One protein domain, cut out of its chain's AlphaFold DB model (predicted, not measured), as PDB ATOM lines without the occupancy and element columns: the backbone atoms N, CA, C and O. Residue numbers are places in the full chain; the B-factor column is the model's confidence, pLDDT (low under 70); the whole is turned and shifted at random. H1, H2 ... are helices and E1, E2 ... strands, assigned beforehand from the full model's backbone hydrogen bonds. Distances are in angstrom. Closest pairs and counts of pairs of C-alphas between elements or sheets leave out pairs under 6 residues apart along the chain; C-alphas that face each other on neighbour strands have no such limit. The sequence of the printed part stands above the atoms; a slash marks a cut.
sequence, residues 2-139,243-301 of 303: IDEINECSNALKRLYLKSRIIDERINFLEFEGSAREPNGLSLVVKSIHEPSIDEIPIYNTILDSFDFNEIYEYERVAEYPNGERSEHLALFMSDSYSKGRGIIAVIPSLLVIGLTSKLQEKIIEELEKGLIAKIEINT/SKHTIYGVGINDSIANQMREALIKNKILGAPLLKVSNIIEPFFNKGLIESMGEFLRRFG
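AT A GLANCE: This is residues 2 to 139 and 243 to 301 of the 303 residues of an uncharacterized protein of Caldisphaera sp (UniProt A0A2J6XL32). A twisted six-stranded sheet curls round H2, with H6 on the same face and H3 covering the opposite face: three layers, helices on both faces of a sheet. Off the sheet, the first and last helices, H1 and H7, cross as an X. The 197 printed residues include seven named helices and six named strands, in the order H1 E1 E2 H2 E3 H3 E4 H4 H5 E5 E6 H6 H7. The sheet is mixed, in the order E1 E5 E6 E4 E2 E3, and the class is mixed, helices and strands. The whole is compact, with a radius of gyration of the C-alphas of 17.3 A and spans of 53 by 42 by 27 A.

IN THESE COORDINATES: Find C-alpha 2 at (129.861, 134.070, 110.056); from there H1 runs 24.4 A to residue 18. Next come E1, residues 21 to 28, 19.9 A; E2, 41 to 45; H2, 55 to 65; E3, 70 to 73; H3, 85 to 98, 19.9 A; E4, 102 to 106; H4, 109 to 116; and H5, 121 to 129. E5, residues 131 to 139, spans 23.7 A; E6, 243 to 250, spans 23.2 A; H6, 254 to 267, spans 19.7 A. H7, residues 282 to 300, runs 26.7 A to C-alpha 300 at (132.487, 118.636, 112.273).

HOW THE PARTS SIT: Start at E1, an edge strand antiparallel to E5, with N 25 and O 136 2.8 A apart. E5 and E6 are antiparallel (N 135 and O 245, 2.9 A), as are E6 and E4 (N 105 and O 248, 2.9 A). E4 and E2 are parallel (N 44 and O 104, 2.9 A), as are E2 and E3 (N 43 and O 70, 2.9 A). E2, H2, E3 form a strand-helix-strand unit, parallel neighbours with a helix between; its crossover is right-handed. Two split units, each with another strand between its two, are also right-handed: E3, H3, E4 and E4, H4 H5, E5. H3 runs along the strands at a height over the sheet of 9.5 A, H6 at 8.5 A. H2 touches H6 at a steep tilt of 56 degrees, closest at C-alphas 61 and 263, 6.3 A. H3 touches H4 with residues 86 to 90 alone, closest at C-alphas 86 and 115, 5.9 A. H4 and H5 only graze the sheet. H1 touches H7 at a steep tilt of 61 degrees, closest at C-alphas 9 and 290, 5.5 A; neither is on the sheet. In the seven helices every O i to N i+4 pair is within hydrogen-bond range.

THE WHOLE: Look at C-alphas 35 and 301, the two farthest apart, 55.7 A. Residues 140 to 242 are not printed; C-alphas 139 and 243 are 8.0 A apart across this cut. The links E1 to E2, E3 to H3 and H6 to H7 are long. The model's pLDDT is under 70 at residues 76 to 83 and 271.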
ATOM      1  N   ILE A   2     130.651 133.702 111.258       76.69
ATOM      2  CA  ILE A   2     129.861 134.070 110.056       76.69
ATOM      3  C   ILE A   2     130.740 134.119 108.794       76.69
ATOM      4  O   ILE A   2     130.324 133.643 107.740       76.69
ATOM      5  N   ASP A   3     131.969 134.628 108.912       83.69
ATOM      6  CA  ASP A   3     132.893 134.739 107.776       83.69
ATOM      7  C   ASP A   3     133.317 133.366 107.226       83.69
ATOM      8  O   ASP A   3     133.310 133.168 106.015       83.69
ATOM      9  N   GLU A   4     133.569 132.390 108.106       87.19
ATOM     10  CA  GLU A   4     133.921 131.010 107.729       87.19
ATOM     11  C   GLU A   4     132.761 130.297 107.026       87.19
ATOM     12  O   GLU A   4     132.957 129.658 105.994       87.19
ATOM     13  N   ILE A   5     131.531 130.446 107.539       93.38
ATOM     14  CA  ILE A   5     130.337 129.893 106.883       93.38
ATOM     15  C   ILE A   5     130.207 130.485 105.478       93.38
ATOM     16  O   ILE A   5     130.064 129.737 104.515       93.38
ATOM     17  N   ASN A   6     130.322 131.808 105.333       92.50
ATOM     18  CA  ASN A   6     130.225 132.469 104.031       92.50
ATOM     19  C   ASN A   6     131.324 132.014 103.061       92.50
ATOM     20  O   ASN A   6     131.045 131.774 101.884       92.50
ATOM     21  N   GLU A   7     132.565 131.872 103.524       93.69
ATOM     22  CA  GLU A   7     133.679 131.419 102.693       93.69
ATOM     23  C   GLU A   7     133.474 129.982 102.191       93.69
ATOM     24  O   GLU A   7     133.572 129.722 100.985       93.69
ATOM     25  N   CYS A   8     133.106 129.064 103.085       95.00
ATOM     26  CA  CYS A   8     132.867 127.669 102.729       95.00
ATOM     27  C   CYS A   8     131.594 127.491 101.883       95.00
ATOM     28  O   CYS A   8     131.592 126.701 100.937       95.00
ATOM     29  N   SER A   9     130.534 128.267 102.127       95.00
ATOM     30  CA  SER A   9     129.350 128.304 101.255       95.00
ATOM     31  C   SER A   9     129.675 128.851  99.866       95.00
ATOM     32  O   SER A   9     129.171 128.330  98.872       95.00
ATOM     33  N   ASN A  10     130.569 129.839  99.755       95.12
ATOM     34  CA  ASN A  10     131.059 130.331  98.464       95.12
ATOM     35  C   ASN A  10     131.945 129.302  97.746       95.12
ATOM     36  O   ASN A  10     131.917 129.215  96.516       95.12
ATOM     37  N   ALA A  11     132.745 128.516  98.474       94.69
ATOM     38  CA  ALA A  11     133.459 127.370  97.905       94.69
ATOM     39  C   ALA A  11     132.470 126.320  97.369       94.69
ATOM     40  O   ALA A  11     132.580 125.916  96.211       94.69
ATOM     41  N   LEU A  12     131.434 125.982  98.142       94.31
ATOM     42  CA  LEU A  12     130.382 125.060  97.710       94.31
ATOM     43  C   LEU A  12     129.633 125.580  96.474       94.31
ATOM     44  O   LEU A  12     129.466 124.840  95.507       94.31
ATOM     45  N   LYS A  13     129.260 126.868  96.444       94.12
ATOM     46  CA  LYS A  13     128.650 127.508  95.265       94.12
ATOM     47  C   LYS A  13     129.535 127.349  94.029       94.12
ATOM     48  O   LYS A  13     129.045 126.994  92.961       94.12
ATOM     49  N   ARG A  14     130.844 127.583  94.163       92.50
ATOM     50  CA  ARG A  14     131.806 127.425  93.061       92.50
ATOM     51  C   ARG A  14     131.892 125.983  92.562       92.50
ATOM     52  O   ARG A  14     132.058 125.804  91.361       92.50
ATOM     53  N   LEU A  15     131.776 124.983  93.438       90.88
ATOM     54  CA  LEU A  15     131.734 123.572  93.034       90.88
ATOM     55  C   LEU A  15     130.487 123.270  92.203       90.88
ATOM     56  O   LEU A  15     130.627 122.788  91.083       90.88
ATOM     57  N   TYR A  16     129.303 123.659  92.687       89.00
ATOM     58  CA  TYR A  16     128.052 123.533  91.931       89.00
ATOM     59  C   TYR A  16     128.160 124.175  90.542       89.00
ATOM     60  O   TYR A  16     127.852 123.546  89.536       89.00
ATOM     61  N   LEU A  17     128.646 125.417  90.463       87.88
ATOM     62  CA  LEU A  17     128.749 126.153  89.196       87.88
ATOM     63  C   LEU A  17     129.852 125.630  88.255       87.88
ATOM     64  O   LEU A  17     129.871 125.987  87.078       87.88
ATOM     65  N   LYS A  18     130.775 124.797  88.752       87.12
ATOM     66  CA  LYS A  18     131.761 124.080  87.930       87.12
ATOM     67  C   LYS A  18     131.223 122.759  87.381       87.12
ATOM     68  O   LYS A  18     131.789 122.254  86.411       87.12
ATOM     69  N   SER A  19     130.166 122.209  87.975       85.19
ATOM     70  CA  SER A  19     129.513 121.004  87.472       85.19
ATOM     71  C   SER A  19     128.917 121.238  86.088       85.19
ATOM     72  O   SER A  19     128.508 122.349  85.731       85.19
ATOM     73  N   ARG A  20     128.878 120.169  85.291       87.25
ATOM     74  CA  ARG A  20     128.377 120.193  83.915       87.25
ATOM     75  C   ARG A  20     127.126 119.347  83.789       87.25
ATOM     76  O   ARG A  20     127.068 118.241  84.326       87.25
ATOM     77  N   ILE A  21     126.170 119.853  83.021       87.19
ATOM     78  CA  ILE A  21     125.025 119.076  82.549       87.19
ATOM     79  C   ILE A  21     125.375 118.580  81.155       87.19
ATOM     80  O   ILE A  21     125.347 119.373  80.224       87.19
ATOM     81  N   ILE A  22     125.758 117.310  81.016       88.00
ATOM     82  CA  ILE A  22     126.266 116.728  79.765       88.00
ATOM     83  C   ILE A  22     125.184 116.780  78.684       88.00
ATOM     84  O   ILE A  22     125.382 117.385  77.625       88.00
ATOM     85  N   ASP A  23     124.041 116.167  78.975       87.25
ATOM     86  CA  ASP A  23     122.865 116.145  78.122       87.25
ATOM     87  C   ASP A  23     121.589 115.944  78.941       87.25
ATOM     88  O   ASP A  23     121.597 115.443  80.069       87.25
ATOM     89  N   GLU A  24     120.486 116.365  78.332       91.19
ATOM     90  CA  GLU A  24     119.135 116.226  78.845       91.19
ATOM     91  C   GLU A  24     118.269 115.524  77.792       91.19
ATOM     92  O   GLU A  24     118.229 115.909  76.614       91.19
ATOM     93  N   ARG A  25     117.547 114.486  78.211       93.38
ATOM     94  CA  ARG A  25     116.578 113.754  77.393       93.38
ATOM     95  C   ARG A  25     115.202 113.892  78.020       93.38
ATOM     96  O   ARG A  25     114.999 113.550  79.177       93.38
ATOM     97  N   ILE A  26     114.249 114.377  77.232       95.88
ATOM     98  CA  ILE A  26     112.880 114.631  77.679       95.88
ATOM     99  C   ILE A  26     111.957 113.704  76.902       95.88
ATOM    100  O   ILE A  26     111.938 113.734  75.671       95.88
ATOM    101  N   ASN A  27     111.199 112.886  77.625       96.19
ATOM    102  CA  ASN A  27     110.136 112.060  77.080       96.19
ATOM    103  C   ASN A  27     108.786 112.612  77.546       96.19
ATOM    104  O   ASN A  27     108.445 112.502  78.726       96.19
ATOM    105  N   PHE A  28     108.038 113.216  76.625       95.62
ATOM    106  CA  PHE A  28     106.683 113.688  76.891       95.62
ATOM    107  C   PHE A  28     105.702 112.528  76.833       95.62
ATOM    108  O   PHE A  28     105.770 111.687  75.940       95.62
ATOM    109  N   LEU A  29     104.788 112.494  77.793       92.44
ATOM    110  CA  LEU A  29     103.799 111.432  77.922       92.44
ATOM    111  C   LEU A  29     102.412 111.990  77.634       92.44
ATOM    112  O   LEU A  29     102.202 113.198  77.755       92.44
ATOM    113  N   GLU A  30     101.494 111.131  77.190       86.19
ATOM    114  CA  GLU A  30     100.098 111.526  77.000       86.19
ATOM    115  C   GLU A  30      99.544 112.036  78.331       86.19
ATOM    116  O   GLU A  30      99.702 111.396  79.368       86.19
ATOM    117  N   PHE A  31      98.963 113.231  78.289       88.25
ATOM    118  CA  PHE A  31      98.468 113.948  79.453       88.25
ATOM    119  C   PHE A  31      97.002 114.267  79.202       88.25
ATOM    120  O   PHE A  31      96.674 114.821  78.152       88.25
ATOM    121  N   GLU A  32      96.147 113.912  80.157       87.06
ATOM    122  CA  GLU A  32      94.731 114.270  80.155       87.06
ATOM    123  C   GLU A  32      94.522 115.437  81.122       87.06
ATOM    124  O   GLU A  32      94.546 115.256  82.342       87.06
ATOM    125  N   GLY A  33      94.339 116.645  80.584       84.44
ATOM    126  CA  GLY A  33      94.104 117.829  81.397       84.44
ATOM    127  C   GLY A  33      92.793 117.788  82.170       84.44
ATOM    128  O   GLY A  33      91.780 117.239  81.732       84.44
ATOM    129  N   SER A  34      92.795 118.444  83.327       85.44
ATOM    130  CA  SER A  34      91.568 118.713  84.063       85.44
ATOM    131  C   SER A  34      90.680 119.661  83.256       85.44
ATOM    132  O   SER A  34      91.142 120.664  82.706       85.44
ATOM    133  N   ALA A  35      89.376 119.380  83.228       80.69
ATOM    134  CA  ALA A  35      88.386 120.256  82.601       80.69
ATOM    135  C   ALA A  35      88.232 121.604  83.334       80.69
ATOM    136  O   ALA A  35      87.625 122.538  82.809       80.69
ATOM    137  N   ARG A  36      88.745 121.702  84.566       80.88
ATOM    138  CA  ARG A  36      88.682 122.902  85.397       80.88
ATOM    139  C   ARG A  36      89.929 123.758  85.192       80.88
ATOM    140  O   ARG A  36      91.048 123.271  85.293       80.88
ATOM    141  N   GLU A  37      89.729 125.058  85.000       88.88
ATOM    142  CA  GLU A  37      90.818 126.030  85.072       88.88
ATOM    143  C   GLU A  37      91.217 126.273  86.541       88.88
ATOM    144  O   GLU A  37      90.348 126.602  87.364       88.88
ATOM    145  N   PRO A  38      92.496 126.075  86.907       93.50
ATOM    146  CA  PRO A  38      92.942 126.297  88.274       93.50
ATOM    147  C   PRO A  38      92.998 127.794  88.603       93.50
ATOM    148  O   PRO A  38      93.386 128.613  87.776       93.50
ATOM    149  N   ASN A  39      92.672 128.163  89.845       94.75
ATOM    150  CA  ASN A  39      92.709 129.561  90.313       94.75
ATOM    151  C   ASN A  39      94.099 130.017  90.806       94.75
ATOM    152  O   ASN A  39      94.211 131.008  91.530       94.75
ATOM    153  N   GLY A  40      95.141 129.263  90.464       96.62
ATOM    154  CA  GLY A  40      96.504 129.431  90.948       96.62
ATOM    155  C   GLY A  40      97.301 128.136  90.822       96.62
ATOM    156  O   GLY A  40      96.733 127.078  90.538       96.62
ATOM    157  N   LEU A  41      98.610 128.207  91.052       98.00
ATOM    158  CA  LEU A  41      99.515 127.062  90.955       98.00
ATOM    159  C   LEU A  41     100.269 126.832  92.262       98.00
ATOM    160  O   LEU A  41     100.640 127.767  92.968       98.00
ATOM    161  N   SER A  42     100.506 125.566  92.581       97.94
ATOM    162  CA  SER A  42     101.373 125.128  93.674       97.94
ATOM    163  C   SER A  42     102.465 124.215  93.125       97.94
ATOM    164  O   SER A  42     102.206 123.397  92.242       97.94
ATOM    165  N   LEU A  43     103.687 124.363  93.628       97.25
ATOM    166  CA  LEU A  43     104.837 123.564  93.213       97.25
ATOM    167  C   LEU A  43     105.212 122.578  94.314       97.25
ATOM    168  O   LEU A  43     105.362 122.967  95.468       97.25
ATOM    169  N   VAL A  44     105.429 121.320  93.948       95.06
ATOM    170  CA  VAL A  44     106.032 120.307  94.819       95.06
ATOM    171  C   VAL A  44     107.383 119.908  94.246       95.06
ATOM    172  O   VAL A  44     107.463 119.408  93.125       95.06
ATOM    173  N   VAL A  45     108.443 120.069  95.030       93.75
ATOM    174  CA  VAL A  45     109.822 119.738  94.645       93.75
ATOM    175  C   VAL A  45     110.595 119.207  95.846       93.75
ATOM    176  O   VAL A  45     110.163 119.325  96.991       93.75
ATOM    177  N   LYS A  46     111.755 118.598  95.598       89.06
ATOM    178  CA  LYS A  46     112.597 118.049  96.665       89.06
ATOM    179  C   LYS A  46     113.097 119.145  97.595       89.06
ATOM    180  O   LYS A  46     112.833 119.103  98.793       89.06
ATOM    181  N   SER A  47     113.828 120.102  97.035       89.06
ATOM    182  CA  SER A  47     114.347 121.268  97.742       89.06
ATOM    183  C   SER A  47     114.890 122.266  96.724       89.06
ATOM    184  O   SER A  47     115.770 121.915  95.941       89.06
ATOM    185  N   ILE A  48     114.391 123.500  96.737       90.25
ATOM    186  CA  ILE A  48     114.967 124.624  95.976       90.25
ATOM    187  C   ILE A  48     116.112 125.288  96.744       90.25
ATOM    188  O   ILE A  48     116.953 125.953  96.141       90.25
ATOM    189  N   HIS A  49     116.173 125.077  98.062       90.19
ATOM    190  CA  HIS A  49     117.278 125.534  98.902       90.19
ATOM    191  C   HIS A  49     118.513 124.633  98.773       90.19
ATOM    192  O   HIS A  49     119.643 125.098  98.877       90.19
ATOM    193  N   GLU A  50     118.319 123.341  98.519       86.00
ATOM    194  CA  GLU A  50     119.400 122.361  98.404       86.00
ATOM    195  C   GLU A  50     119.225 121.418  97.198       86.00
ATOM    196  O   GLU A  50     119.259 120.184  97.371       86.00
ATOM    197  N   PRO A  51     119.028 121.967  95.987       88.31
ATOM    198  CA  PRO A  51     118.811 121.167  94.801       88.31
ATOM    199  C   PRO A  51     120.057 120.341  94.478       88.31
ATOM    200  O   PRO A  51     121.206 120.732  94.729       88.31
ATOM    201  N   SER A  52     119.820 119.165  93.918       88.38
ATOM    202  CA  SER A  52     120.852 118.349  93.281       88.38
ATOM    203  C   SER A  52     121.232 119.006  91.945       88.38
ATOM    204  O   SER A  52     120.441 119.759  91.375       88.38
ATOM    205  N   ILE A  53     122.447 118.766  91.446       89.50
ATOM    206  CA  ILE A  53     122.954 119.404  90.212       89.50
ATOM    207  C   ILE A  53     122.006 119.144  89.030       89.50
ATOM    208  O   ILE A  53     121.696 120.053  88.266       89.50
ATOM    209  N   ASP A  54     121.518 117.911  88.933       90.38
ATOM    210  CA  ASP A  54     120.540 117.413  87.968       90.38
ATOM    211  C   ASP A  54     119.161 118.084  88.083       90.38
ATOM    212  O   ASP A  54     118.473 118.249  87.084       90.38
ATOM    213  N   GLU A  55     118.761 118.559  89.262       92.62
ATOM    214  CA  GLU A  55     117.431 119.143  89.473       92.62
ATOM    215  C   GLU A  55     117.353 120.616  89.040       92.62
ATOM    216  O   GLU A  55     116.289 121.107  88.663       92.62
ATOM    217  N   ILE A  56     118.482 121.327  89.063       92.62
ATOM    218  CA  ILE A  56     118.547 122.775  88.817       92.62
ATOM    219  C   ILE A  56     118.030 123.173  87.422       92.62
ATOM    220  O   ILE A  56     117.239 124.112  87.358       92.62
ATOM    221  N   PRO A  57     118.387 122.499  86.308       92.31
ATOM    222  CA  PRO A  57     117.815 122.802  84.992       92.31
ATOM    223  C   PRO A  57     116.287 122.711  84.943       92.31
ATOM    224  O   PRO A  57     115.619 123.570  84.359       92.31
ATOM    225  N   ILE A  58     115.735 121.688  85.600       95.00
ATOM    226  CA  ILE A  58     114.293 121.455  85.672       95.00
ATOM    227  C   ILE A  58     113.649 122.574  86.482       95.00
ATOM    228  O   ILE A  58     112.667 123.173  86.046       95.00
ATOM    229  N   TYR A  59     114.221 122.895  87.642       95.12
ATOM    230  CA  TYR A  59     113.692 123.940  88.509       95.12
ATOM    231  C   TYR A  59     113.766 125.307  87.839       95.12
ATOM    232  O   TYR A  59     112.771 126.024  87.888       95.12
ATOM    233  N   ASN A  60     114.877 125.644  87.172       94.25
ATOM    234  CA  ASN A  60     115.003 126.882  86.396       94.25
ATOM    235  C   ASN A  60     113.849 126.983  85.399       94.25
ATOM    236  O   ASN A  60     113.136 127.975  85.372       94.25
ATOM    237  N   THR A  61     113.623 125.921  84.623       95.25
ATOM    238  CA  THR A  61     112.573 125.910  83.605       95.25
ATOM    239  C   THR A  61     111.189 126.115  84.210       95.25
ATOM    240  O   THR A  61     110.419 126.929  83.706       95.25
ATOM    241  N   ILE A  62     110.867 125.399  85.289       96.25
ATOM    242  CA  ILE A  62     109.549 125.464  85.928       96.25
ATOM    243  C   ILE A  62     109.322 126.835  86.573       96.25
ATOM    244  O   ILE A  62     108.298 127.465  86.325       96.25
ATOM    245  N   LEU A  63     110.271 127.308  87.379       95.25
ATOM    246  CA  LEU A  63     110.127 128.550  88.137       95.25
ATOM    247  C   LEU A  63     110.220 129.798  87.254       95.25
ATOM    248  O   LEU A  63     109.572 130.789  87.562       95.25
ATOM    249  N   ASP A  64     110.948 129.746  86.136       94.12
ATOM    250  CA  ASP A  64     110.990 130.848  85.165       94.12
ATOM    251  C   ASP A  64     109.730 130.903  84.277       94.12
ATOM    252  O   ASP A  64     109.503 131.904  83.596       94.12
ATOM    253  N   SER A  65     108.914 129.841  84.256       95.88
ATOM    254  CA  SER A  65     107.748 129.729  83.363       95.88
ATOM    255  C   SER A  65     106.404 129.941  84.052       95.88
ATOM    256  O   SER A  65     105.411 130.173  83.358       95.88
ATOM    257  N   PHE A  66     106.350 129.836  85.380       96.31
ATOM    258  CA  PHE A  66     105.104 129.852  86.140       96.31
ATOM    259  C   PHE A  66     105.246 130.629  87.446       96.31
ATOM    260  O   PHE A  66     106.211 130.452  88.186       96.31
ATOM    261  N   ASP A  67     104.214 131.408  87.767       94.88
ATOM    262  CA  ASP A  67     104.063 132.033  89.076       94.88
ATOM    263  C   ASP A  67     103.327 131.079  90.022       94.88
ATOM    264  O   ASP A  67     102.167 130.715  89.803       94.88
ATOM    265  N   PHE A  68     104.003 130.677  91.096       96.25
ATOM    266  CA  PHE A  68     103.447 129.774  92.098       96.25
ATOM    267  C   PHE A  68     102.952 130.542  93.316       96.25
ATOM    268  O   PHE A  68     103.672 131.346  93.905       96.25
ATOM    269  N   ASN A  69     101.728 130.242  93.747       96.44
ATOM    270  CA  ASN A  69     101.188 130.743  95.007       96.44
ATOM    271  C   ASN A  69     101.918 130.147  96.210       96.44
ATOM    272  O   ASN A  69     101.977 130.775  97.263       96.44
ATOM    273  N   GLU A  70     102.405 128.913  96.070       94.12
ATOM    274  CA  GLU A  70     103.045 128.175  97.148       94.12
ATOM    275  C   GLU A  70     104.022 127.138  96.589       94.12
ATOM    276  O   GLU A  70     103.727 126.466  95.597       94.12
ATOM    277  N   ILE A  71     105.184 127.009  97.229       92.81
ATOM    278  CA  ILE A  71     106.209 126.016  96.898       92.81
ATOM    279  C   ILE A  71     106.422 125.149  98.133       92.81
ATOM    280  O   ILE A  71     106.744 125.662  99.204       92.81
ATOM    281  N   TYR A  72     106.259 123.839  97.977       90.94
ATOM    282  CA  TYR A  72     106.487 122.857  99.024       90.94
ATOM    283  C   TYR A  72     107.739 122.028  98.733       90.94
ATOM    284  O   TYR A  72     107.857 121.385  97.685       90.94
ATOM    285  N   GLU A  73     108.663 122.030  99.693       89.00
ATOM    286  CA  GLU A  73     109.934 121.307  99.652       89.00
ATOM    287  C   GLU A  73     109.891 120.103 100.594       89.00
ATOM    288  O   GLU A  73     109.798 120.258 101.810       89.00
ATOM    289  N   TYR A  74     109.973 118.885 100.054       80.81
ATOM    290  CA  TYR A  74     109.762 117.667 100.849       80.81
ATOM    291  C   TYR A  74     111.040 117.034 101.438       80.81
ATOM    292  O   TYR A  74     110.946 116.001 102.103       80.81
ATOM    293  N   GLU A  75     112.236 117.571 101.158       74.19
ATOM    294  CA  GLU A  75     113.529 116.957 101.519       74.19
ATOM    295  C   GLU A  75     114.648 117.983 101.848       74.19
ATOM    296  O   GLU A  75     115.778 117.875 101.358       74.19
ATOM    297  N   ARG A  76     114.375 118.978 102.706       69.50
ATOM    298  CA  ARG A  76     115.423 119.879 103.238       69.50
ATOM    299  C   ARG A  76     116.289 119.166 104.290       69.50
ATOM    300  O   ARG A  76     115.775 118.425 105.121       69.50
ATOM    301  N   VAL A  77     117.613 119.364 104.267       58.56
ATOM    302  CA  VAL A  77     118.523 118.802 105.289       58.56
ATOM    303  C   VAL A  77     118.487 119.643 106.562       58.56
ATOM    304  O   VAL A  77     118.541 119.084 107.659       58.56
ATOM    305  N   ALA A  78     118.348 120.964 106.425       53.81
ATOM    306  CA  ALA A  78     118.236 121.889 107.554       53.81
ATOM    307  C   ALA A  78     116.905 121.765 108.329       53.81
ATOM    308  O   ALA A  78     116.856 122.062 109.521       53.81
ATOM    309  N   GLU A  79     115.837 121.292 107.682       56.38
ATOM    310  CA  GLU A  79     114.490 121.208 108.254       56.38
ATOM    311  C   GLU A  79     113.931 119.796 108.076       56.38
ATOM    312  O   GLU A  79     113.626 119.374 106.966       56.38
ATOM    313  N   TYR A  80     113.779 119.062 109.182       57.44
ATOM    314  CA  TYR A  80     113.076 117.782 109.173       57.44
ATOM    315  C   TYR A  80     111.727 117.961 109.868       57.44
ATOM    316  O   TYR A  80     111.702 118.103 111.096       57.44
ATOM    317  N   PRO A  81     110.603 117.988 109.136       53.34
ATOM    318  CA  PRO A  81     109.309 117.964 109.791       53.34
ATOM    319  C   PRO A  81     109.158 116.638 110.549       53.34
ATOM    320  O   PRO A  81     109.520 115.572 110.055       53.34
ATOM    321  N   ASN A  82     108.629 116.696 111.773       57.62
ATOM    322  CA  ASN A  82     108.236 115.488 112.496       57.62
ATOM    323  C   ASN A  82     107.106 114.787 111.720       57.62
ATOM    324  O   ASN A  82     106.112 115.433 111.390       57.62
ATOM    325  N   GLY A  83     107.226 113.484 111.461       65.50
ATOM    326  CA  GLY A  83     106.209 112.681 110.763       65.50
ATOM    327  C   GLY A  83     106.683 112.117 109.422       65.50
ATOM    328  O   GLY A  83     107.823 112.338 109.009       65.50
ATOM    329  N   GLU A  84     105.827 111.352 108.741       73.38
ATOM    330  CA  GLU A  84     106.199 110.751 107.459       73.38
ATOM    331  C   GLU A  84     106.117 111.773 106.319       73.38
ATOM    332  O   GLU A  84     105.110 112.453 106.126       73.38
ATOM    333  N   ARG A  85     107.159 111.834 105.484       75.75
ATOM    334  CA  ARG A  85     107.229 112.714 104.301       75.75
ATOM    335  C   ARG A  85     105.995 112.613 103.397       75.75
ATOM    336  O   ARG A  85     105.547 113.620 102.854       75.75
ATOM    337  N   SER A  86     105.468 111.404 103.212       80.50
ATOM    338  CA  SER A  86     104.274 111.157 102.400       80.50
ATOM    339  C   SER A  86     103.009 111.766 103.009       80.50
ATOM    340  O   SER A  86     102.118 112.141 102.258       80.50
ATOM    341  N   GLU A  87     102.925 111.918 104.333       83.94
ATOM    342  CA  GLU A  87     101.772 112.528 105.016       83.94
ATOM    343  C   GLU A  87     101.747 114.025 104.797       83.94
ATOM    344  O   GLU A  87     100.746 114.558 104.332       83.94
ATOM    345  N   HIS A  88     102.865 114.699 105.067       85.25
ATOM    346  CA  HIS A  88     102.966 116.144 104.865       85.25
ATOM    347  C   HIS A  88     102.747 116.518 103.403       85.25
ATOM    348  O   HIS A  88     102.017 117.460 103.103       85.25
ATOM    349  N   LEU A  89     103.311 115.729 102.484       88.75
ATOM    350  CA  LEU A  89     103.081 115.930 101.062       88.75
ATOM    351  C   LEU A  89     101.612 115.691 100.676       88.75
ATOM    352  O   LEU A  89     101.040 116.498  99.944       88.75
ATOM    353  N   ALA A  90     100.975 114.632 101.184       90.81
ATOM    354  CA  ALA A  90      99.562 114.368 100.915       90.81
ATOM    355  C   ALA A  90      98.644 115.472 101.467       90.81
ATOM    356  O   ALA A  90      97.692 115.875 100.792       90.81
ATOM    357  N   LEU A  91      98.952 115.996 102.657       90.88
ATOM    358  CA  LEU A  91      98.252 117.130 103.263       90.88
ATOM    359  C   LEU A  91      98.385 118.385 102.400       90.88
ATOM    360  O   LEU A  91      97.371 118.998 102.074       90.88
ATOM    361  N   PHE A  92      99.605 118.723 101.972       92.94
ATOM    362  CA  PHE A  92      99.856 119.873 101.103       92.94
ATOM    363  C   PHE A  92      99.102 119.772  99.773       92.94
ATOM    364  O   PHE A  92      98.452 120.729  99.345       92.94
ATOM    365  N   MET A  93      99.164 118.607  99.121       94.00
ATOM    366  CA  MET A  93      98.476 118.386  97.850       94.00
ATOM    367  C   MET A  93      96.956 118.456  98.015       94.00
ATOM    368  O   MET A  93      96.284 119.096  97.210       94.00
ATOM    369  N   SER A  94      96.414 117.858  99.079       94.88
ATOM    370  CA  SER A  94      94.975 117.898  99.361       94.88
ATOM    371  C   SER A  94      94.490 119.318  99.651       94.88
ATOM    372  O   SER A  94      93.466 119.739  99.114       94.88
ATOM    373  N   ASP A  95      95.235 120.076 100.457       95.19
ATOM    374  CA  ASP A  95      94.926 121.471 100.772       95.19
ATOM    375  C   ASP A  95      94.984 122.354  99.514       95.19
ATOM    376  O   ASP A  95      94.005 123.037  99.197       95.19
ATOM    377  N   SER A  96      96.066 122.265  98.735       95.50
ATOM    378  CA  SER A  96      96.234 123.014  97.481       95.50
ATOM    379  C   SER A  96      95.109 122.724  96.485       95.50
ATOM    380  O   SER A  96      94.491 123.653  95.955       95.50
ATOM    381  N   TYR A  97      94.784 121.444  96.290       94.19
ATOM    382  CA  TYR A  97      93.706 121.018  95.400       94.19
ATOM    383  C   TYR A  97      92.333 121.499  95.896       94.19
ATOM    384  O   TYR A  97      91.529 122.021  95.118       94.19
ATOM    385  N   SER A  98      92.068 121.414  97.206       93.69
ATOM    386  CA  SER A  98      90.813 121.892  97.809       93.69
ATOM    387  C   SER A  98      90.615 123.405  97.653       93.69
ATOM    388  O   SER A  98      89.493 123.864  97.428       93.69
ATOM    389  N   LYS A  99      91.710 124.177  97.670       95.19
ATOM    390  CA  LYS A  99      91.727 125.621  97.384       95.19
ATOM    391  C   LYS A  99      91.503 125.942  95.901       95.19
ATOM    392  O   LYS A  99      91.360 127.113  95.557       95.19
ATOM    393  N   GLY A 100      91.420 124.927  95.036       94.12
ATOM    394  CA  GLY A 100      91.203 125.064  93.598       94.12
ATOM    395  C   GLY A 100      92.468 125.333  92.788       94.12
ATOM    396  O   GLY A 100      92.346 125.731  91.626       94.12
ATOM    397  N   ARG A 101      93.650 125.140  93.385       96.50
ATOM    398  CA  ARG A 101      94.935 125.344  92.715       96.50
ATOM    399  C   ARG A 101      95.326 124.098  91.930       96.50
ATOM    400  O   ARG A 101      95.119 122.976  92.391       96.50
ATOM    401  N   GLY A 102      95.953 124.317  90.783       96.88
ATOM    402  CA  GLY A 102      96.680 123.279  90.068       96.88
ATOM    403  C   GLY A 102      98.016 123.014  90.758       96.88
ATOM    404  O   GLY A 102      98.591 123.904  91.383       96.88
ATOM    405  N   ILE A 103      98.519 121.793  90.665       97.06
ATOM    406  CA  ILE A 103      99.761 121.361  91.294       97.06
ATOM    407  C   ILE A 103     100.690 120.845  90.203       97.06
ATOM    408  O   ILE A 103     100.338 119.936  89.455       97.06
ATOM    409  N   ILE A 104     101.891 121.407  90.143       97.44
ATOM    410  CA  ILE A 104     103.002 120.874  89.359       97.44
ATOM    411  C   ILE A 104     103.937 120.188  90.351       97.44
ATOM    412  O   ILE A 104     104.381 120.810  91.315       97.44
ATOM    413  N   ALA A 105     104.227 118.906  90.152       95.19
ATOM    414  CA  ALA A 105     105.036 118.122  91.080       95.19
ATOM    415  C   ALA A 105     106.222 117.458  90.378       95.19
ATOM    416  O   ALA A 105     106.041 116.661  89.460       95.19
ATOM    417  N   VAL A 106     107.437 117.738  90.855       95.00
ATOM    418  CA  VAL A 106     108.659 117.018  90.481       95.00
ATOM    419  C   VAL A 106     108.980 116.030  91.596       95.00
ATOM    420  O   VAL A 106     109.630 116.373  92.584       95.00
ATOM    421  N   ILE A 107     108.470 114.807  91.463       88.94
ATOM    422  CA  ILE A 107     108.577 113.759  92.486       88.94
ATOM    423  C   ILE A 107     108.986 112.419  91.862       88.94
ATOM    424  O   ILE A 107     108.575 112.114  90.743       88.94
ATOM    425  N   PRO A 108     109.774 111.577  92.563       81.31
ATOM    426  CA  PRO A 108     110.084 110.230  92.093       81.31
ATOM    427  C   PRO A 108     108.818 109.380  91.971       81.31
ATOM    428  O   PRO A 108     107.965 109.424  92.858       81.31
ATOM    429  N   SER A 109     108.728 108.526  90.949       76.00
ATOM    430  CA  SER A 109     107.538 107.684  90.733       76.00
ATOM    431  C   SER A 109     107.208 106.775  91.927       76.00
ATOM    432  O   SER A 109     106.040 106.557  92.226       76.00
ATOM    433  N   LEU A 110     108.215 106.297  92.672       71.44
ATOM    434  CA  LEU A 110     107.993 105.501  93.890       71.44
ATOM    435  C   LEU A 110     107.305 106.295  95.011       71.44
ATOM    436  O   LEU A 110     106.559 105.720  95.800       71.44
ATOM    437  N   LEU A 111     107.529 107.612  95.084       77.94
ATOM    438  CA  LEU A 111     106.842 108.460  96.057       77.94
ATOM    439  C   LEU A 111     105.345 108.536  95.746       77.94
ATOM    440  O   LEU A 111     104.546 108.519  96.675       77.94
ATOM    441  N   VAL A 112     104.971 108.561  94.462       80.94
ATOM    442  CA  VAL A 112     103.566 108.582  94.028       80.94
ATOM    443  C   VAL A 112     102.814 107.365  94.556       80.94
ATOM    444  O   VAL A 112     101.734 107.523  95.110       80.94
ATOM    445  N   ILE A 113     103.420 106.174  94.501       77.12
ATOM    446  CA  ILE A 113     102.830 104.941  95.051       77.12
ATOM    447  C   ILE A 113     102.570 105.076  96.560       77.12
ATOM    448  O   ILE A 113     101.532 104.654  97.057       77.12
ATOM    449  N   GLY A 114     103.489 105.693  97.306       77.56
ATOM    450  CA  GLY A 114     103.274 105.963  98.731       77.56
ATOM    451  C   GLY A 114     102.136 106.958  98.991       77.56
ATOM    452  O   GLY A 114     101.438 106.845  99.999       77.56
ATOM    453  N   LEU A 115     101.930 107.914  98.080       84.31
ATOM    454  CA  LEU A 115     100.885 108.935  98.178       84.31
ATOM    455  C   LEU A 115      99.487 108.403  97.855       84.31
ATOM    456  O   LEU A 115      98.525 108.901  98.439       84.31
ATOM    457  N   THR A 116      99.346 107.392  96.990       82.69
ATOM    458  CA  THR A 116      98.019 106.861  96.621       82.69
ATOM    459  C   THR A 116      97.259 106.278  97.811       82.69
ATOM    460  O   THR A 116      96.038 106.308  97.841       82.69
ATOM    461  N   SER A 117      97.951 105.828  98.857       83.06
ATOM    462  CA  SER A 117      97.298 105.379 100.098       83.06
ATOM    463  C   SER A 117      96.815 106.513 101.018       83.06
ATOM    464  O   SER A 117      96.114 106.248 101.993       83.06
ATOM    465  N   LYS A 118      97.207 107.767 100.744       87.69
ATOM    466  CA  LYS A 118      97.016 108.924 101.640       87.69
ATOM    467  C   LYS A 118      96.223 110.075 101.016       87.69
ATOM    468  O   LYS A 118      95.820 110.989 101.731       87.69
ATOM    469  N   LEU A 119      96.029 110.057  99.701       91.62
ATOM    470  CA  LEU A 119      95.327 111.094  98.950       91.62
ATOM    471  C   LEU A 119      93.856 110.738  98.713       91.62
ATOM    472  O   LEU A 119      93.444 109.586  98.810       91.62
ATOM    473  N   GLN A 120      93.052 111.751  98.393       91.12
ATOM    474  CA  GLN A 120      91.671 111.547  97.954       91.12
ATOM    475  C   GLN A 120      91.648 110.916  96.555       91.12
ATOM    476  O   GLN A 120      92.462 111.287  95.714       91.12
ATOM    477  N   GLU A 121      90.676 110.038  96.285       91.00
ATOM    478  CA  GLU A 121      90.542 109.284  95.020       91.00
ATOM    479  C   GLU A 121      90.667 110.170  93.774       91.00
ATOM    480  O   GLU A 121      91.465 109.881  92.893       91.00
ATOM    481  N   LYS A 122      90.007 111.333  93.759       89.69
ATOM    482  CA  LYS A 122      90.104 112.294  92.646       89.69
ATOM    483  C   LYS A 122      91.529 112.788  92.377       89.69
ATOM    484  O   LYS A 122      91.913 112.970  91.231       89.69
ATOM    485  N   ILE A 123      92.316 113.017  93.431       92.06
ATOM    486  CA  ILE A 123      93.714 113.462  93.308       92.06
ATOM    487  C   ILE A 123      94.581 112.302  92.809       92.06
ATOM    488  O   ILE A 123      95.519 112.523  92.050       92.06
ATOM    489  N   ILE A 124      94.270 111.071  93.223       90.44
ATOM    490  CA  ILE A 124      94.965 109.862  92.772       90.44
ATOM    491  C   ILE A 124      94.736 109.651  91.278       90.44
ATOM    492  O   ILE A 124      95.708 109.527  90.542       90.44
ATOM    493  N   GLU A 125      93.481 109.685  90.826       89.06
ATOM    494  CA  GLU A 125      93.129 109.557  89.407       89.06
ATOM    495  C   GLU A 125      93.858 110.603  88.553       89.06
ATOM    496  O   GLU A 125      94.439 110.282  87.515       89.06
ATOM    497  N   GLU A 126      93.877 111.858  89.012       90.25
ATOM    498  CA  GLU A 126      94.598 112.925  88.325       90.25
ATOM    499  C   GLU A 126      96.123 112.768  88.404       90.25
ATOM    500  O   GLU A 126      96.801 113.142  87.459       90.25
ATOM    501  N   LEU A 127      96.696 112.191  89.464       88.94
ATOM    502  CA  LEU A 127      98.131 111.880  89.531       88.94
ATOM    503  C   LEU A 127      98.533 110.745  88.586       88.94
ATOM    504  O   LEU A 127      99.591 110.813  87.959       88.94
ATOM    505  N   GLU A 128      97.708 109.702  88.493       86.00
ATOM    506  CA  GLU A 128      97.941 108.542  87.627       86.00
ATOM    507  C   GLU A 128      97.919 108.935  86.147       86.00
ATOM    508  O   GLU A 128      98.745 108.457  85.365       86.00
ATOM    509  N   LYS A 129      97.020 109.853  85.780       86.62
ATOM    510  CA  LYS A 129      96.886 110.410  84.423       86.62
ATOM    511  C   LYS A 129      97.722 111.667  84.187       86.62
ATOM    512  O   LYS A 129      97.945 112.070  83.049       86.62
ATOM    513  N   GLY A 130      98.193 112.289  85.260       88.75
ATOM    514  CA  GLY A 130      98.811 113.610  85.261       88.75
ATOM    515  C   GLY A 130     100.279 113.613  84.879       88.75
ATOM    516  O   GLY A 130     100.989 114.576  85.143       88.75
ATOM    517  N   LEU A 131     100.785 112.530  84.309       92.88
ATOM    518  CA  LEU A 131     102.190 112.384  83.994       92.88
ATOM    519  C   LEU A 131     102.547 113.187  82.729       92.88
ATOM    520  O   LEU A 131     102.221 112.792  81.616       92.88
ATOM    521  N   ILE A 132     103.249 114.312  82.893       94.62
ATOM    522  CA  ILE A 132     103.555 115.242  81.789       94.62
ATOM    523  C   ILE A 132     104.827 114.821  81.052       94.62
ATOM    524  O   ILE A 132     104.866 114.782  79.817       94.62
ATOM    525  N   ALA A 133     105.894 114.561  81.810       95.62
ATOM    526  CA  ALA A 133     107.216 114.302  81.258       95.62
ATOM    527  C   ALA A 133     108.077 113.438  82.183       95.62
ATOM    528  O   ALA A 133     108.020 113.545  83.412       95.62
ATOM    529  N   LYS A 134     108.941 112.630  81.567       95.19
ATOM    530  CA  LYS A 134     110.103 112.008  82.209       95.19
ATOM    531  C   LYS A 134     111.363 112.651  81.650       95.19
ATOM    532  O   LYS A 134     111.516 112.731  80.434       95.19
ATOM    533  N   ILE A 135     112.239 113.103  82.537       94.56
ATOM    534  CA  ILE A 135     113.470 113.803  82.180       94.56
ATOM    535  C   ILE A 135     114.650 112.985  82.691       94.56
ATOM    536  O   ILE A 135     114.735 112.680  83.877       94.56
ATOM    537  N   GLU A 136     115.538 112.622  81.779       94.06
ATOM    538  CA  GLU A 136     116.820 111.985  82.045       94.06
ATOM    539  C   GLU A 136     117.919 113.036  81.899       94.06
ATOM    540  O   GLU A 136     118.050 113.648  80.838       94.06
ATOM    541  N   ILE A 137     118.701 113.249  82.952       91.88
ATOM    542  CA  ILE A 137     119.778 114.241  82.971       91.88
ATOM    543  C   ILE A 137     121.078 113.533  83.298       91.88
ATOM    544  O   ILE A 137     121.194 112.877  84.335       91.88
ATOM    545  N   ASN A 138     122.062 113.700  82.420       91.19
ATOM    546  CA  ASN A 138     123.418 113.255  82.677       91.19
ATOM    547  C   ASN A 138     124.250 114.421  83.188       91.19
ATOM    548  O   ASN A 138     124.319 115.481  82.562       91.19
ATOM    549  N   THR A 139     124.913 114.225  84.319       90.25
ATOM    550  CA  THR A 139     125.702 115.269  84.976       90.25
ATOM    551  C   THR A 139     127.096 114.781  85.325       90.25
ATOM    552  O   THR A 139     127.341 113.582  85.448       90.25
ATOM    553  N   SER A 243     120.461 110.716  86.037       89.06
ATOM    554  CA  SER A 243     119.360 110.906  86.988       89.06
ATOM    555  C   SER A 243     118.027 111.008  86.260       89.06
ATOM    556  O   SER A 243     117.949 111.547  85.155       89.06
ATOM    557  N   LYS A 244     116.972 110.466  86.878       90.81
ATOM    558  CA  LYS A 244     115.615 110.419  86.321       90.81
ATOM    559  C   LYS A 244     114.663 111.237  87.172       90.81
ATOM    560  O   LYS A 244     114.470 110.956  88.353       90.81
ATOM    561  N   HIS A 245     114.005 112.192  86.535       92.56
ATOM    562  CA  HIS A 245     112.995 113.048  87.135       92.56
ATOM    563  C   HIS A 245     111.665 112.840  86.440       92.56
ATOM    564  O   HIS A 245     111.590 112.511  85.255       92.56
ATOM    565  N   THR A 246     110.589 113.009  87.192       94.06
ATOM    566  CA  THR A 246     109.238 112.874  86.667       94.06
ATOM    567  C   THR A 246     108.429 114.090  87.070       94.06
ATOM    568  O   THR A 246     108.434 114.470  88.241       94.06
ATOM    569  N   ILE A 247     107.777 114.704  86.085       95.94
ATOM    570  CA  ILE A 247     106.918 115.870  86.273       95.94
ATOM    571  C   ILE A 247     105.469 115.422  86.140       95.94
ATOM    572  O   ILE A 247     105.074 114.865  85.111       95.94
ATOM    573  N   TYR A 248     104.690 115.709  87.175       95.44
ATOM    574  CA  TYR A 248     103.258 115.483  87.235       95.44
ATOM    575  C   TYR A 248     102.507 116.817  87.260       95.44
ATOM    576  O   TYR A 248     102.984 117.798  87.832       95.44
ATOM    577  N   GLY A 249     101.323 116.831  86.663       95.25
ATOM    578  CA  GLY A 249     100.334 117.891  86.737       95.25
ATOM    579  C   GLY A 249      99.042 117.353  87.329       95.25
ATOM    580  O   GLY A 249      98.479 116.405  86.798       95.25
ATOM    581  N   VAL A 250      98.567 117.965  88.407       94.69
ATOM    582  CA  VAL A 250      97.303 117.620  89.073       94.69
ATOM    583  C   VAL A 250      96.439 118.869  89.087       94.69
ATOM    584  O   VAL A 250      96.904 119.936  89.474       94.69
ATOM    585  N   GLY A 251      95.196 118.783  88.643       94.12
ATOM    586  CA  GLY A 251      94.265 119.907  88.605       94.12
ATOM    587  C   GLY A 251      94.684 120.999  87.623       94.12
ATOM    588  O   GLY A 251      94.243 122.138  87.759       94.12
ATOM    589  N   ILE A 252      95.564 120.682  86.668       95.88
ATOM    590  CA  ILE A 252      95.991 121.599  85.607       95.88
ATOM    591  C   ILE A 252      95.283 121.247  84.298       95.88
ATOM    592  O   ILE A 252      95.012 120.079  84.023       95.88
ATOM    593  N   ASN A 253      95.002 122.259  83.482       94.44
ATOM    594  CA  ASN A 253      94.404 122.086  82.160       94.44
ATOM    595  C   ASN A 253      95.477 121.866  81.072       94.44
ATOM    596  O   ASN A 253      96.678 122.042  81.307       94.44
ATOM    597  N   ASP A 254      95.037 121.533  79.856       93.50
ATOM    598  CA  ASP A 254      95.937 121.297  78.717       93.50
ATOM    599  C   ASP A 254      96.774 122.528  78.348       93.50
ATOM    600  O   ASP A 254      97.896 122.388  77.869       93.50
ATOM    601  N   SER A 255      96.265 123.740  78.593       94.44
ATOM    602  CA  SER A 255      97.011 124.975  78.326       94.44
ATOM    603  C   SER A 255      98.276 125.059  79.182       94.44
ATOM    604  O   SER A 255      99.358 125.306  78.654       94.44
ATOM    605  N   ILE A 256      98.159 124.808  80.490       96.19
ATOM    606  CA  ILE A 256      99.295 124.818  81.425       96.19
ATOM    607  C   ILE A 256     100.261 123.676  81.100       96.19
ATOM    608  O   ILE A 256     101.478 123.874  81.089       96.19
ATOM    609  N   ALA A 257      99.738 122.487  80.783       95.38
ATOM    610  CA  ALA A 257     100.568 121.352  80.393       95.38
ATOM    611  C   ALA A 257     101.350 121.626  79.096       95.38
ATOM    612  O   ALA A 257     102.544 121.335  79.025       95.38
ATOM    613  N   ASN A 258     100.723 122.236  78.088       95.50
ATOM    614  CA  ASN A 258     101.394 122.612  76.843       95.50
ATOM    615  C   ASN A 258     102.438 123.711  77.069       95.50
ATOM    616  O   ASN A 258     103.559 123.567  76.586       95.50
ATOM    617  N   GLN A 259     102.133 124.730  77.878       96.25
ATOM    618  CA  GLN A 259     103.110 125.749  78.278       96.25
ATOM    619  C   GLN A 259     104.336 125.115  78.959       96.25
ATOM    620  O   GLN A 259     105.471 125.479  78.656       96.25
ATOM    621  N   MET A 260     104.126 124.122  79.831       96.75
ATOM    622  CA  MET A 260     105.215 123.380  80.474       96.75
ATOM    623  C   MET A 260     106.066 122.632  79.442       96.75
ATOM    624  O   MET A 260     107.294 122.706  79.477       96.75
ATOM    625  N   ARG A 261     105.431 121.925  78.498       96.50
ATOM    626  CA  ARG A 261     106.137 121.197  77.432       96.50
ATOM    627  C   ARG A 261     106.956 122.137  76.549       96.50
ATOM    628  O   ARG A 261     108.117 121.845  76.270       96.50
ATOM    629  N   GLU A 262     106.388 123.269  76.148       96.88
ATOM    630  CA  GLU A 262     107.083 124.290  75.360       96.88
ATOM    631  C   GLU A 262     108.285 124.867  76.112       96.88
ATOM    632  O   GLU A 262     109.372 124.979  75.540       96.88
ATOM    633  N   ALA A 263     108.122 125.173  77.402       96.38
ATOM    634  CA  ALA A 263     109.206 125.652  78.251       96.38
ATOM    635  C   ALA A 263     110.343 124.627  78.370       96.38
ATOM    636  O   ALA A 263     111.511 124.987  78.214       96.38
ATOM    637  N   LEU A 264     110.008 123.351  78.583       95.56
ATOM    638  CA  LEU A 264     110.965 122.242  78.643       95.56
ATOM    639  C   LEU A 264     111.718 122.055  77.320       95.56
ATOM    640  O   LEU A 264     112.929 121.864  77.326       95.56
ATOM    641  N   ILE A 265     111.041 122.169  76.173       94.62
ATOM    642  CA  ILE A 265     111.697 122.106  74.855       94.62
ATOM    643  C   ILE A 265     112.639 123.295  74.662       94.62
ATOM    644  O   ILE A 265     113.777 123.119  74.225       94.62
ATOM    645  N   LYS A 266     112.169 124.506  74.975       93.25
ATOM    646  CA  LYS A 266     112.914 125.751  74.766       93.25
ATOM    647  C   LYS A 266     114.175 125.827  75.623       93.25
ATOM    648  O   LYS A 266     115.198 126.308  75.144       93.25
ATOM    649  N   ASN A 267     114.087 125.385  76.875       89.94
ATOM    650  CA  ASN A 267     115.178 125.463  77.845       89.94
ATOM    651  C   ASN A 267     116.019 124.184  77.919       89.94
ATOM    652  O   ASN A 267     116.943 124.119  78.730       89.94
ATOM    653  N   LYS A 268     115.729 123.197  77.059       88.50
ATOM    654  CA  LYS A 268     116.473 121.944  76.979       88.50
ATOM    655  C   LYS A 268     117.971 122.203  76.865       88.50
ATOM    656  O   LYS A 268     118.431 122.924  75.973       88.50
ATOM    657  N   ILE A 269     118.744 121.542  77.716       84.44
ATOM    658  CA  ILE A 269     120.196 121.676  77.719       84.44
ATOM    659  C   ILE A 269     120.836 120.816  76.620       84.44
ATOM    660  O   ILE A 269     120.592 119.614  76.508       84.44
ATOM    661  N   LEU A 270     121.709 121.443  75.823       75.25
ATOM    662  CA  LEU A 270     122.531 120.802  74.794       75.25
ATOM    663  C   LEU A 270     124.009 121.182  74.977       75.25
ATOM    664  O   LEU A 270     124.323 122.339  75.247       75.25
ATOM    665  N   GLY A 271     124.924 120.233  74.753       67.69
ATOM    666  CA  GLY A 271     126.350 120.532  74.567       67.69
ATOM    667  C   GLY A 271     127.184 120.720  75.838       67.69
ATOM    668  O   GLY A 271     128.164 121.464  75.803       67.69
ATOM    669  N   ALA A 272     126.847 120.042  76.938       74.56
ATOM    670  CA  ALA A 272     127.643 120.028  78.168       74.56
ATOM    671  C   ALA A 272     127.947 121.403  78.823       74.56
ATOM    672  O   ALA A 272     129.101 121.624  79.227       74.56
ATOM    673  N   PRO A 273     126.991 122.357  78.927       80.62
ATOM    674  CA  PRO A 273     127.265 123.644  79.555       80.62
ATOM    675  C   PRO A 273     127.569 123.496  81.049       80.62
ATOM    676  O   PRO A 273     127.161 122.538  81.712       80.62
ATOM    677  N   LEU A 274     128.272 124.498  81.581       82.31
ATOM    678  CA  LEU A 274     128.349 124.700  83.023       82.31
ATOM    679  C   LEU A 274     126.952 124.952  83.583       82.31
ATOM    680  O   LEU A 274     126.103 125.570  82.934       82.31
ATOM    681  N   LEU A 275     126.747 124.498  84.811       84.88
ATOM    682  CA  LEU A 275     125.520 124.726  85.543       84.88
ATOM    683  C   LEU A 275     125.226 126.228  85.672       84.88
ATOM    684  O   LEU A 275     126.079 127.021  86.077       84.88
ATOM    685  N   LYS A 276     123.983 126.607  85.382       86.50
ATOM    686  CA  LYS A 276     123.464 127.959  85.589       86.50
ATOM    687  C   LYS A 276     122.261 127.885  86.517       86.50
ATOM    688  O   LYS A 276     121.381 127.062  86.301       86.50
ATOM    689  N   VAL A 277     122.217 128.754  87.519       88.75
ATOM    690  CA  VAL A 277     121.060 128.921  88.408       88.75
ATOM    691  C   VAL A 277     120.288 130.152  87.937       88.75
ATOM    692  O   VAL A 277     120.911 131.171  87.630       88.75
ATOM    693  N   SER A 278     118.963 130.056  87.808       90.12
ATOM    694  CA  SER A 278     118.144 131.205  87.416       90.12
ATOM    695  C   SER A 278     118.058 132.237  88.542       90.12
ATOM    696  O   SER A 278     118.220 131.916  89.721       90.12
ATOM    697  N   ASN A 279     117.771 133.490  88.185       92.31
ATOM    698  CA  ASN A 279     117.652 134.581  89.158       92.31
ATOM    699  C   ASN A 279     116.506 134.353  90.162       92.31
ATOM    700  O   ASN A 279     116.524 134.935  91.243       92.31
ATOM    701  N   ILE A 280     115.514 133.524  89.810       90.44
ATOM    702  CA  ILE A 280     114.385 133.190  90.686       90.44
ATOM    703  C   ILE A 280     114.830 132.218  91.783       90.44
ATOM    704  O   ILE A 280     114.460 132.382  92.944       90.44
ATOM    705  N   ILE A 281     115.661 131.232  91.438       90.50
ATOM    706  CA  ILE A 281     116.144 130.209  92.379       90.50
ATOM    707  C   ILE A 281     117.336 130.703  93.192       90.50
ATOM    708  O   ILE A 281     117.498 130.304  94.345       90.50
ATOM    709  N   GLU A 282     118.172 131.569  92.615       93.56
ATOM    710  CA  GLU A 282     119.444 131.980  93.208       93.56
ATOM    711  C   GLU A 282     119.342 132.442  94.679       93.56
ATOM    712  O   GLU A 282     120.181 132.008  95.474       93.56
ATOM    713  N   PRO A 283     118.346 133.245  95.106       94.06
ATOM    714  CA  PRO A 283     118.216 133.634  96.510       94.06
ATOM    715  C   PRO A 283     117.997 132.443  97.455       94.06
ATOM    716  O   PRO A 283     118.651 132.362  98.497       94.06
ATOM    717  N   PHE A 284     117.120 131.505  97.084       92.19
ATOM    718  CA  PHE A 284     116.828 130.301  97.872       92.19
ATOM    719  C   PHE A 284     118.036 129.370  97.916       92.19
ATOM    720  O   PHE A 284     118.433 128.916  98.989       92.19
ATOM    721  N   PHE A 285     118.671 129.168  96.761       92.25
ATOM    722  CA  PHE A 285     119.889 128.381  96.631       92.25
ATOM    723  C   PHE A 285     121.009 128.940  97.516       92.25
ATOM    724  O   PHE A 285     121.554 128.223  98.348       92.25
ATOM    725  N   ASN A 286     121.312 130.239  97.417       94.12
ATOM    726  CA  ASN A 286     122.350 130.872  98.235       94.12
ATOM    727  C   ASN A 286     122.052 130.738  99.736       94.12
ATOM    728  O   ASN A 286     122.955 130.427 100.513       94.12
ATOM    729  N   LYS A 287     120.791 130.931 100.147       93.25
ATOM    730  CA  LYS A 287     120.370 130.756 101.541       93.25
ATOM    731  C   LYS A 287     120.585 129.315 102.016       93.25
ATOM    732  O   LYS A 287     121.182 129.108 103.070       93.25
ATOM    733  N   GLY A 288     120.173 128.325 101.225       91.75
ATOM    734  CA  GLY A 288     120.332 126.916 101.577       91.75
ATOM    735  C   GLY A 288     121.788 126.445 101.610       91.75
ATOM    736  O   GLY A 288     122.138 125.625 102.460       91.75
ATOM    737  N   LEU A 289     122.672 127.009 100.773       93.12
ATOM    738  CA  LEU A 289     124.118 126.761 100.859       93.12
ATOM    739  C   LEU A 289     124.715 127.267 102.181       93.12
ATOM    740  O   LEU A 289     125.611 126.622 102.731       93.12
ATOM    741  N   ILE A 290     124.245 128.411 102.686       94.00
ATOM    742  CA  ILE A 290     124.666 128.977 103.978       94.00
ATOM    743  C   ILE A 290     124.185 128.093 105.127       94.00
ATOM    744  O   ILE A 290     124.984 127.696 105.971       94.00
ATOM    745  N   GLU A 291     122.904 127.728 105.132       92.50
ATOM    746  CA  GLU A 291     122.319 126.875 106.173       92.50
ATOM    747  C   GLU A 291     122.970 125.485 106.206       92.50
ATOM    748  O   GLU A 291     123.373 125.011 107.271       92.50
ATOM    749  N   SER A 292     123.139 124.854 105.039       90.62
ATOM    750  CA  SER A 292     123.735 123.519 104.930       90.62
ATOM    751  C   SER A 292     125.190 123.519 105.391       90.62
ATOM    752  O   SER A 292     125.579 122.674 106.198       90.62
ATOM    753  N   MET A 293     126.004 124.465 104.907       93.62
ATOM    754  CA  MET A 293     127.406 124.537 105.323       93.62
ATOM    755  C   MET A 293     127.547 124.938 106.785       93.62
ATOM    756  O   MET A 293     128.378 124.356 107.470       93.62
ATOM    757  N   GLY A 294     126.725 125.858 107.295       92.94
ATOM    758  CA  GLY A 294     126.724 126.198 108.718       92.94
ATOM    759  C   GLY A 294     126.480 124.974 109.598       92.94
ATOM    760  O   GLY A 294     127.216 124.735 110.556       92.94
ATOM    761  N   GLU A 295     125.507 124.143 109.227       90.62
ATOM    762  CA  GLU A 295     125.215 122.909 109.951       90.62
ATOM    763  C   GLU A 295     126.343 121.872 109.842       90.62
ATOM    764  O   GLU A 295     126.687 121.221 110.832       90.62
ATOM    765  N   PHE A 296     126.956 121.746 108.666       92.12
ATOM    766  CA  PHE A 296     128.120 120.887 108.459       92.12
ATOM    767  C   PHE A 296     129.311 121.321 109.318       92.12
ATOM    768  O   PHE A 296     129.866 120.501 110.052       92.12
ATOM    769  N   LEU A 297     129.674 122.606 109.287       92.25
ATOM    770  CA  LEU A 297     130.823 123.130 110.026       92.25
ATOM    771  C   LEU A 297     130.657 122.945 111.534       92.25
ATOM    772  O   LEU A 297     131.584 122.489 112.204       92.25
ATOM    773  N   ARG A 298     129.450 123.208 112.046       90.19
ATOM    774  CA  ARG A 298     129.100 123.001 113.455       90.19
ATOM    775  C   ARG A 298     129.238 121.536 113.872       90.19
ATOM    776  O   ARG A 298     129.749 121.244 114.948       90.19
ATOM    777  N   ARG A 299     128.784 120.590 113.041       89.19
ATOM    778  CA  ARG A 299     128.852 119.151 113.366       89.19
ATOM    779  C   ARG A 299     130.271 118.602 113.328       89.19
ATOM    780  O   ARG A 299     130.616 117.780 114.170       89.19
ATOM    781  N   PHE A 300     131.088 119.056 112.383       88.75
ATOM    782  CA  PHE A 300     132.487 118.636 112.273       88.75
ATOM    783  C   PHE A 300     133.423 119.354 113.263       88.75
ATOM    784  O   PHE A 300     134.600 119.000 113.344       88.75
ATOM    785  N   GLY A 301     132.906 120.309 114.046       86.50
ATOM    786  CA  GLY A 301     133.661 121.031 115.070       86.50
ATOM    787  C   GLY A 301     134.622 122.076 114.502       86.50
ATOM    788  O   GLY A 301     135.642 122.361 115.123       86.50
TER     789      GLY A 301